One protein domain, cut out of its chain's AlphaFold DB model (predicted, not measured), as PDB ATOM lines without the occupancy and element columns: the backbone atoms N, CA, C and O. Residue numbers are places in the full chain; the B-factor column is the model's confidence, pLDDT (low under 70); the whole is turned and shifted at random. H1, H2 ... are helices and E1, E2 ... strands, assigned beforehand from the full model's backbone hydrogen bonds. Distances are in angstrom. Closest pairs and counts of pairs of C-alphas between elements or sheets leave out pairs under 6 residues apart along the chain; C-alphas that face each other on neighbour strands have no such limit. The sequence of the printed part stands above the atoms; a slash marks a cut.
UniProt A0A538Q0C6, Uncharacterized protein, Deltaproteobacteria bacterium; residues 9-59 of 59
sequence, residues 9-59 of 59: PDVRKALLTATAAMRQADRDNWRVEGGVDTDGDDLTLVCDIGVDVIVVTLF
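What this domain is: This is residues 9 to 59 of the 59 residues of an uncharacterized protein of Deltaproteobacteria bacterium (UniProt A0A538Q0C6). A narrow three-stranded wall, E1 E2 E3, has one helix, H1, sticking out from it: residues 9 to 19 stand free. The printed part has 51 residues, with one named helix, then three named strands; the class is mixed, and the sheet, in order E1 - E2 - E3, is antiparallel. It is only just loose, close to compact, with radius of gyration of the C-alphas 12.1 A and spans of 34 by 24 by 19 A.

How they stand to each other: Start at H1, residues 9 to 22, where every O i to N i+4 pair is within hydrogen-bond range. It only grazes the sheet, with residues 20 to 22; its closest C-alphas to E1, residues 29 to 36, are Ala 21 and Trp 30, 6.6 A. E1 and E2, residues 42 to 49, form a hairpin at 160 degrees; find N 30 and O 47 within hydrogen-bond range, 2.8 A. E2 and E3, residues 54 to 58, form another at 165 degrees, with N 46 and O 57 at 2.8 A. E1 E2 E3 is a meander, each strand the antiparallel neighbour of the one before.

Where its parts are: Find C-alpha 9 at (43.422, 89.244, 8.893); H1 runs 20.0 A. E1 spans 20.6 A, E2 22.8 A, and E3 12.9 A, to C-alpha 58 at (38.762, 91.247, 31.663).

The domain as a whole: The farthest C-alphas, Asp 39 and Val 51, are 34.5 A apart. There is no cut and no long link. Eleven residues have pLDDT under 70, among them 25 to 29.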
ATOM      1  N   PRO A   9      43.961  90.264   7.996       81.12
ATOM      2  CA  PRO A   9      43.422  89.244   8.893       81.12
ATOM      3  C   PRO A   9      42.790  89.792  10.178       81.12
ATOM      4  O   PRO A   9      41.738  89.292  10.578       81.12
ATOM      5  N   ASP A  10      43.378  90.815  10.803       73.38
ATOM      6  CA  ASP A  10      42.840  91.415  12.032       73.38
ATOM      7  C   ASP A  10      41.498  92.098  11.770       73.38
ATOM      8  O   ASP A  10      40.539  91.899  12.517       73.38
ATOM      9  N   VAL A  11      41.394  92.832  10.658       73.62
ATOM     10  CA  VAL A  11      40.140  93.476  10.238       73.62
ATOM     11  C   VAL A  11      39.070  92.425   9.942       73.62
ATOM     12  O   VAL A  11      37.935  92.540  10.407       73.62
ATOM     13  N   ARG A  12      39.426  91.354   9.223       77.69
ATOM     14  CA  ARG A  12      38.511  90.237   8.949       77.69
ATOM     15  C   ARG A  12      38.025  89.585  10.244       77.69
ATOM     16  O   ARG A  12      36.832  89.318  10.377       77.69
ATOM     17  N   LYS A  13      38.931  89.328  11.189       75.81
ATOM     18  CA  LYS A  13      38.600  88.719  12.481       75.81
ATOM     19  C   LYS A  13      37.669  89.624  13.288       75.81
ATOM     20  O   LYS A  13      36.651  89.141  13.770       75.81
ATOM     21  N   ALA A  14      37.945  90.927  13.340       70.38
ATOM     22  CA  ALA A  14      37.092  91.905  14.010       70.38
ATOM     23  C   ALA A  14      35.667  91.935  13.428       70.38
ATOM     24  O   ALA A  14      34.695  91.910  14.181       70.38
ATOM     25  N   LEU A  15      35.527  91.913  12.097       76.12
ATOM     26  CA  LEU A  15      34.216  91.884  11.433       76.12
ATOM     27  C   LEU A  15      33.430  90.602  11.738       76.12
ATOM     28  O   LEU A  15      32.218  90.661  11.958       76.12
ATOM     29  N   LEU A  16      34.100  89.447  11.773       75.31
ATOM     30  CA  LEU A  16      33.472  88.175  12.146       75.31
ATOM     31  C   LEU A  16      33.013  88.184  13.605       75.31
ATOM     32  O   LEU A  16      31.889  87.775  13.885       75.31
ATOM     33  N   THR A  17      33.849  88.692  14.510       73.12
ATOM     34  CA  THR A  17      33.513  88.844  15.928       73.12
ATOM     35  C   THR A  17      32.314  89.771  16.118       73.12
ATOM     36  O   THR A  17      31.357  89.384  16.782       73.12
ATOM     37  N   ALA A  18      32.300  90.937  15.467       67.94
ATOM     38  CA  ALA A  18      31.170  91.865  15.523       67.94
ATOM     39  C   ALA A  18      29.882  91.242  14.952       67.94
ATOM     40  O   ALA A  18      28.816  91.345  15.551       67.94
ATOM     41  N   THR A  19      29.983  90.524  13.829       73.00
ATOM     42  CA  THR A  19      28.838  89.829  13.214       73.00
ATOM     43  C   THR A  19      28.291  88.724  14.116       73.00
ATOM     44  O   THR A  19      27.077  88.538  14.189       73.00
ATOM     45  N   ALA A  20      29.165  87.973  14.787       73.81
ATOM     46  CA  ALA A  20      28.764  86.945  15.739       73.81
ATOM     47  C   ALA A  20      28.073  87.563  16.962       73.81
ATOM     48  O   ALA A  20      26.984  87.112  17.312       73.81
ATOM     49  N   ALA A  21      28.645  88.626  17.536       67.12
ATOM     50  CA  ALA A  21      28.070  89.345  18.674       67.12
ATOM     51  C   ALA A  21      26.663  89.881  18.356       67.12
ATOM     52  O   ALA A  21      25.719  89.624  19.095       67.12
ATOM     53  N   MET A  22      26.470  90.500  17.184       65.19
ATOM     54  CA  MET A  22      25.155  90.990  16.738       65.19
ATOM     55  C   MET A  22      24.078  89.899  16.598       65.19
ATOM     56  O   MET A  22      22.887  90.212  16.549       65.19
ATOM     57  N   ARG A  23      24.474  88.629  16.448       69.88
ATOM     58  CA  ARG A  23      23.558  87.499  16.215       69.88
ATOM     59  C   ARG A  23      23.255  86.697  17.476       69.88
ATOM     60  O   ARG A  23      22.438  85.779  17.401       69.88
ATOM     61  N   GLN A  24      23.884  87.013  18.604       70.19
ATOM     62  CA  GLN A  24      23.577  86.375  19.878       70.19
ATOM     63  C   GLN A  24      22.267  86.927  20.459       70.19
ATOM     64  O   GLN A  24      21.883  88.068  20.204       70.19
ATOM     65  N   ALA A  25      21.528  86.060  21.157       61.81
ATOM     66  CA  ALA A  25      20.174  86.355  21.629       61.81
ATOM     67  C   ALA A  25      20.152  87.470  22.688       61.81
ATOM     68  O   ALA A  25      19.247  88.304  22.672       61.81
ATOM     69  N   ASP A  26      21.191  87.524  23.524       66.00
ATOM     70  CA  ASP A  26      21.402  88.541  24.551       66.00
ATOM     71  C   ASP A  26      22.299  89.640  23.976       66.00
ATOM     72  O   ASP A  26      23.515  89.634  24.139       66.00
ATOM     73  N   ARG A  27      21.679  90.546  23.213       60.72
ATOM     74  CA  ARG A  27      22.350  91.550  22.364       60.72
ATOM     75  C   ARG A  27      23.309  92.493  23.093       60.72
ATOM     76  O   ARG A  27      24.117  93.133  22.426       60.72
ATOM     77  N   ASP A  28      23.214  92.555  24.414       64.94
ATOM     78  CA  ASP A  28      23.894  93.563  25.216       64.94
ATOM     79  C   ASP A  28      25.180  93.002  25.848       64.94
ATOM     80  O   ASP A  28      26.178  93.705  25.903       64.94
ATOM     81  N   ASN A  29      25.221  91.711  26.215       65.00
ATOM     82  CA  ASN A  29      26.332  91.125  26.974       65.00
ATOM     83  C   ASN A  29      26.985  89.944  26.250       65.00
ATOM     84  O   ASN A  29      26.439  88.841  26.187       65.00
ATOM     85  N   TRP A  30      28.210  90.149  25.774       73.25
ATOM     86  CA  TRP A  30      29.041  89.113  25.175       73.25
ATOM     87  C   TRP A  30      30.074  88.593  26.174       73.25
ATOM     88  O   TRP A  30      30.914  89.344  26.657       73.25
ATOM     89  N   ARG A  31      30.045  87.292  26.470       73.31
ATOM     90  CA  ARG A  31      31.009  86.631  27.358       73.31
ATOM     91  C   ARG A  31      31.835  85.615  26.577       73.31
ATOM     92  O   ARG A  31      31.281  84.771  25.873       73.31
ATOM     93  N   VAL A  32      33.152  85.697  26.716       76.62
ATOM     94  CA  VAL A  32      34.128  84.771  26.141       76.62
ATOM     95  C   VAL A  32      34.936  84.163  27.276       76.62
ATOM     96  O   VAL A  32      35.539  84.878  28.073       76.62
ATOM     97  N   GLU A  33      34.943  82.838  27.327       75.88
ATOM     98  CA  GLU A  33      35.687  82.032  28.297       75.88
ATOM     99  C   GLU A  33      36.702  81.143  27.564       75.88
ATOM    100  O   GLU A  33      36.599  80.941  26.348       75.88
ATOM    101  N   GLY A  34      37.669  80.590  28.299       75.44
ATOM    102  CA  GLY A  34      38.671  79.663  27.759       75.44
ATOM    103  C   GLY A  34      39.894  80.341  27.135       75.44
ATOM    104  O   GLY A  34      40.656  79.689  26.420       75.44
ATOM    105  N   GLY A  35      40.074  81.641  27.380       79.50
ATOM    106  CA  GLY A  35      41.367  82.293  27.204       79.50
ATOM    107  C   GLY A  35      42.282  81.961  28.380       79.50
ATOM    108  O   GLY A  35      41.800  81.712  29.478       79.50
ATOM    109  N   VAL A  36      43.588  81.973  28.145       82.19
ATOM    110  CA  VAL A  36      44.609  81.859  29.190       82.19
ATOM    111  C   VAL A  36      45.579  83.012  28.982       82.19
ATOM    112  O   VAL A  36      45.916  83.317  27.829       82.19
ATOM    113  N   ASP A  37      45.967  83.695  30.052       82.94
ATOM    114  CA  ASP A  37      46.941  84.778  29.970       82.94
ATOM    115  C   ASP A  37      48.382  84.259  29.795       82.94
ATOM    116  O   ASP A  37      48.634  83.069  29.588       82.94
ATOM    117  N   THR A  38      49.354  85.170  29.805       82.75
ATOM    118  CA  THR A  38      50.770  84.804  29.658       82.75
ATOM    119  C   THR A  38      51.349  84.085  30.873       82.75
ATOM    120  O   THR A  38      52.386  83.435  30.735       82.75
ATOM    121  N   ASP A  39      50.698  84.201  32.025       85.12
ATOM    122  CA  ASP A  39      51.108  83.615  33.297       85.12
ATOM    123  C   ASP A  39      50.408  82.266  33.562       85.12
ATOM    124  O   ASP A  39      50.842  81.497  34.422       85.12
ATOM    125  N   GLY A  40      49.417  81.913  32.737       85.12
ATOM    126  CA  GLY A  40      48.698  80.645  32.791       85.12
ATOM    127  C   GLY A  40      47.342  80.731  33.488       85.12
ATOM    128  O   GLY A  40      46.723  79.686  33.694       85.12
ATOM    129  N   ASP A  41      46.884  81.936  33.832       85.12
ATOM    130  CA  ASP A  41      45.614  82.150  34.513       85.12
ATOM    131  C   ASP A  41      44.452  82.190  33.512       85.12
ATOM    132  O   ASP A  41      44.562  82.716  32.397       85.12
ATOM    133  N   ASP A  42      43.322  81.602  33.911       84.94
ATOM    134  CA  ASP A  42      42.105  81.585  33.105       84.94
ATOM    135  C   ASP A  42      41.567  83.008  32.934       84.94
ATOM    136  O   ASP A  42      41.246  83.686  33.907       84.94
ATOM    137  N   LEU A  43      41.392  83.426  31.682       84.06
ATOM    138  CA  LEU A  43      40.832  84.723  31.337       84.06
ATOM    139  C   LEU A  43      39.362  84.612  30.962       84.06
ATOM    140  O   LEU A  43      38.967  83.853  30.065       84.06
ATOM    141  N   THR A  44      38.561  85.472  31.582       81.81
ATOM    142  CA  THR A  44      37.181  85.716  31.175       81.81
ATOM    143  C   THR A  44      37.048  87.125  30.625       81.81
ATOM    144  O   THR A  44      37.266  88.110  31.325       81.81
ATOM    145  N   LEU A  45      36.612  87.235  29.373       79.44
ATOM    146  CA  LEU A  45      36.330  88.512  28.733       79.44
ATOM    147  C   LEU A  45      34.819  88.731  28.667       79.44
ATOM    148  O   LEU A  45      34.084  87.923  28.103       79.44
ATOM    149  N   VAL A  46      34.358  89.836  29.245       78.75
ATOM    150  CA  VAL A  46      32.966  90.282  29.181       78.75
ATOM    151  C   VAL A  46      32.926  91.620  28.456       78.75
ATOM    152  O   VAL A  46      33.527  92.593  28.909       78.75
ATOM    153  N   CYS A  47      32.216  91.674  27.335       76.19
ATOM    154  CA  CYS A  47      31.924  92.898  26.610       76.19
ATOM    155  C   CYS A  47      30.455  93.269  26.779       76.19
ATOM    156  O   CYS A  47      29.586  92.470  26.441       76.19
ATOM    157  N   ASP A  48      30.197  94.493  27.219       76.06
ATOM    158  CA  ASP A  48      28.878  95.120  27.153       76.06
ATOM    159  C   ASP A  48      28.860  96.090  25.962       76.06
ATOM    160  O   ASP A  48      29.744  96.949  25.838       76.06
ATOM    161  N   ILE A  49      27.916  95.903  25.038       69.19
ATOM    162  CA  ILE A  49      27.807  96.691  23.803       69.19
ATOM    163  C   ILE A  49      26.590  97.610  23.917       69.19
ATOM    164  O   ILE A  49      25.458  97.221  23.638       69.19
ATOM    165  N   GLY A  50      26.843  98.865  24.286       70.50
ATOM    166  CA  GLY A  50      25.860  99.941  24.239       70.50
ATOM    167  C   GLY A  50      25.773 100.600  22.857       70.50
ATOM    168  O   GLY A  50      26.456 100.216  21.910       70.50
ATOM    169  N   VAL A  51      24.943 101.642  22.749       70.19
ATOM    170  CA  VAL A  51      24.657 102.334  21.473       70.19
ATOM    171  C   VAL A  51      25.923 102.892  20.808       70.19
ATOM    172  O   VAL A  51      26.132 102.650  19.625       70.19
ATOM    173  N   ASP A  52      26.785 103.575  21.569       72.81
ATOM    174  CA  ASP A  52      28.006 104.221  21.052       72.81
ATOM    175  C   ASP A  52      29.278 103.826  21.828       72.81
ATOM    176  O   ASP A  52      30.349 104.405  21.630       72.81
ATOM    177  N   VAL A  53      29.176 102.866  22.754       69.25
ATOM    178  CA  VAL A  53      30.266 102.479  23.661       69.25
ATOM    179  C   VAL A  53      30.328 100.965  23.781       69.25
ATOM    180  O   VAL A  53      29.309 100.308  23.962       69.25
ATOM    181  N   ILE A  54      31.548 100.431  23.734       74.62
ATOM    182  CA  ILE A  54      31.847  99.042  24.076       74.62
ATOM    183  C   ILE A  54      32.648  99.061  25.375       74.62
ATOM    184  O   ILE A  54      33.746  99.623  25.415       74.62
ATOM    185  N   VAL A  55      32.108  98.459  26.432       74.31
ATOM    186  CA  VAL A  55      32.813  98.266  27.702       74.31
ATOM    187  C   VAL A  55      33.404  96.868  27.699       74.31
ATOM    188  O   VAL A  55      32.667  95.891  27.654       74.31
ATOM    189  N   VAL A  56      34.731  96.764  27.753       77.50
ATOM    190  CA  VAL A  56      35.438  95.478  27.824       77.50
ATOM    191  C   VAL A  56      35.986  95.307  29.231       77.50
ATOM    192  O   VAL A  56      36.825  96.093  29.668       77.50
ATOM    193  N   THR A  57      35.520  94.277  29.930       77.44
ATOM    194  CA  THR A  57      36.030  93.875  31.243       77.44
ATOM    195  C   THR A  57      36.731  92.533  31.113       77.44
ATOM    196  O   THR A  57      36.172  91.589  30.555       77.44
ATOM    197  N   LEU A  58      37.961  92.463  31.613       78.12
ATOM    198  CA  LEU A  58      38.762  91.247  31.663       78.12
ATOM    199  C   LEU A  58      38.930  90.850  33.132       78.12
ATOM    200  O   LEU A  58      39.290  91.705  33.946       78.12
ATOM    201  N   PHE A  59      38.636  89.592  33.439       76.50
ATOM    202  CA  PHE A  59      38.831  88.968  34.746       76.50
ATOM    203  C   PHE A  59      39.819  87.823  34.627       76.50
ATOM    204  O   PHE A  59      39.767  87.144  33.572       76.50
TER     205      PHE A  59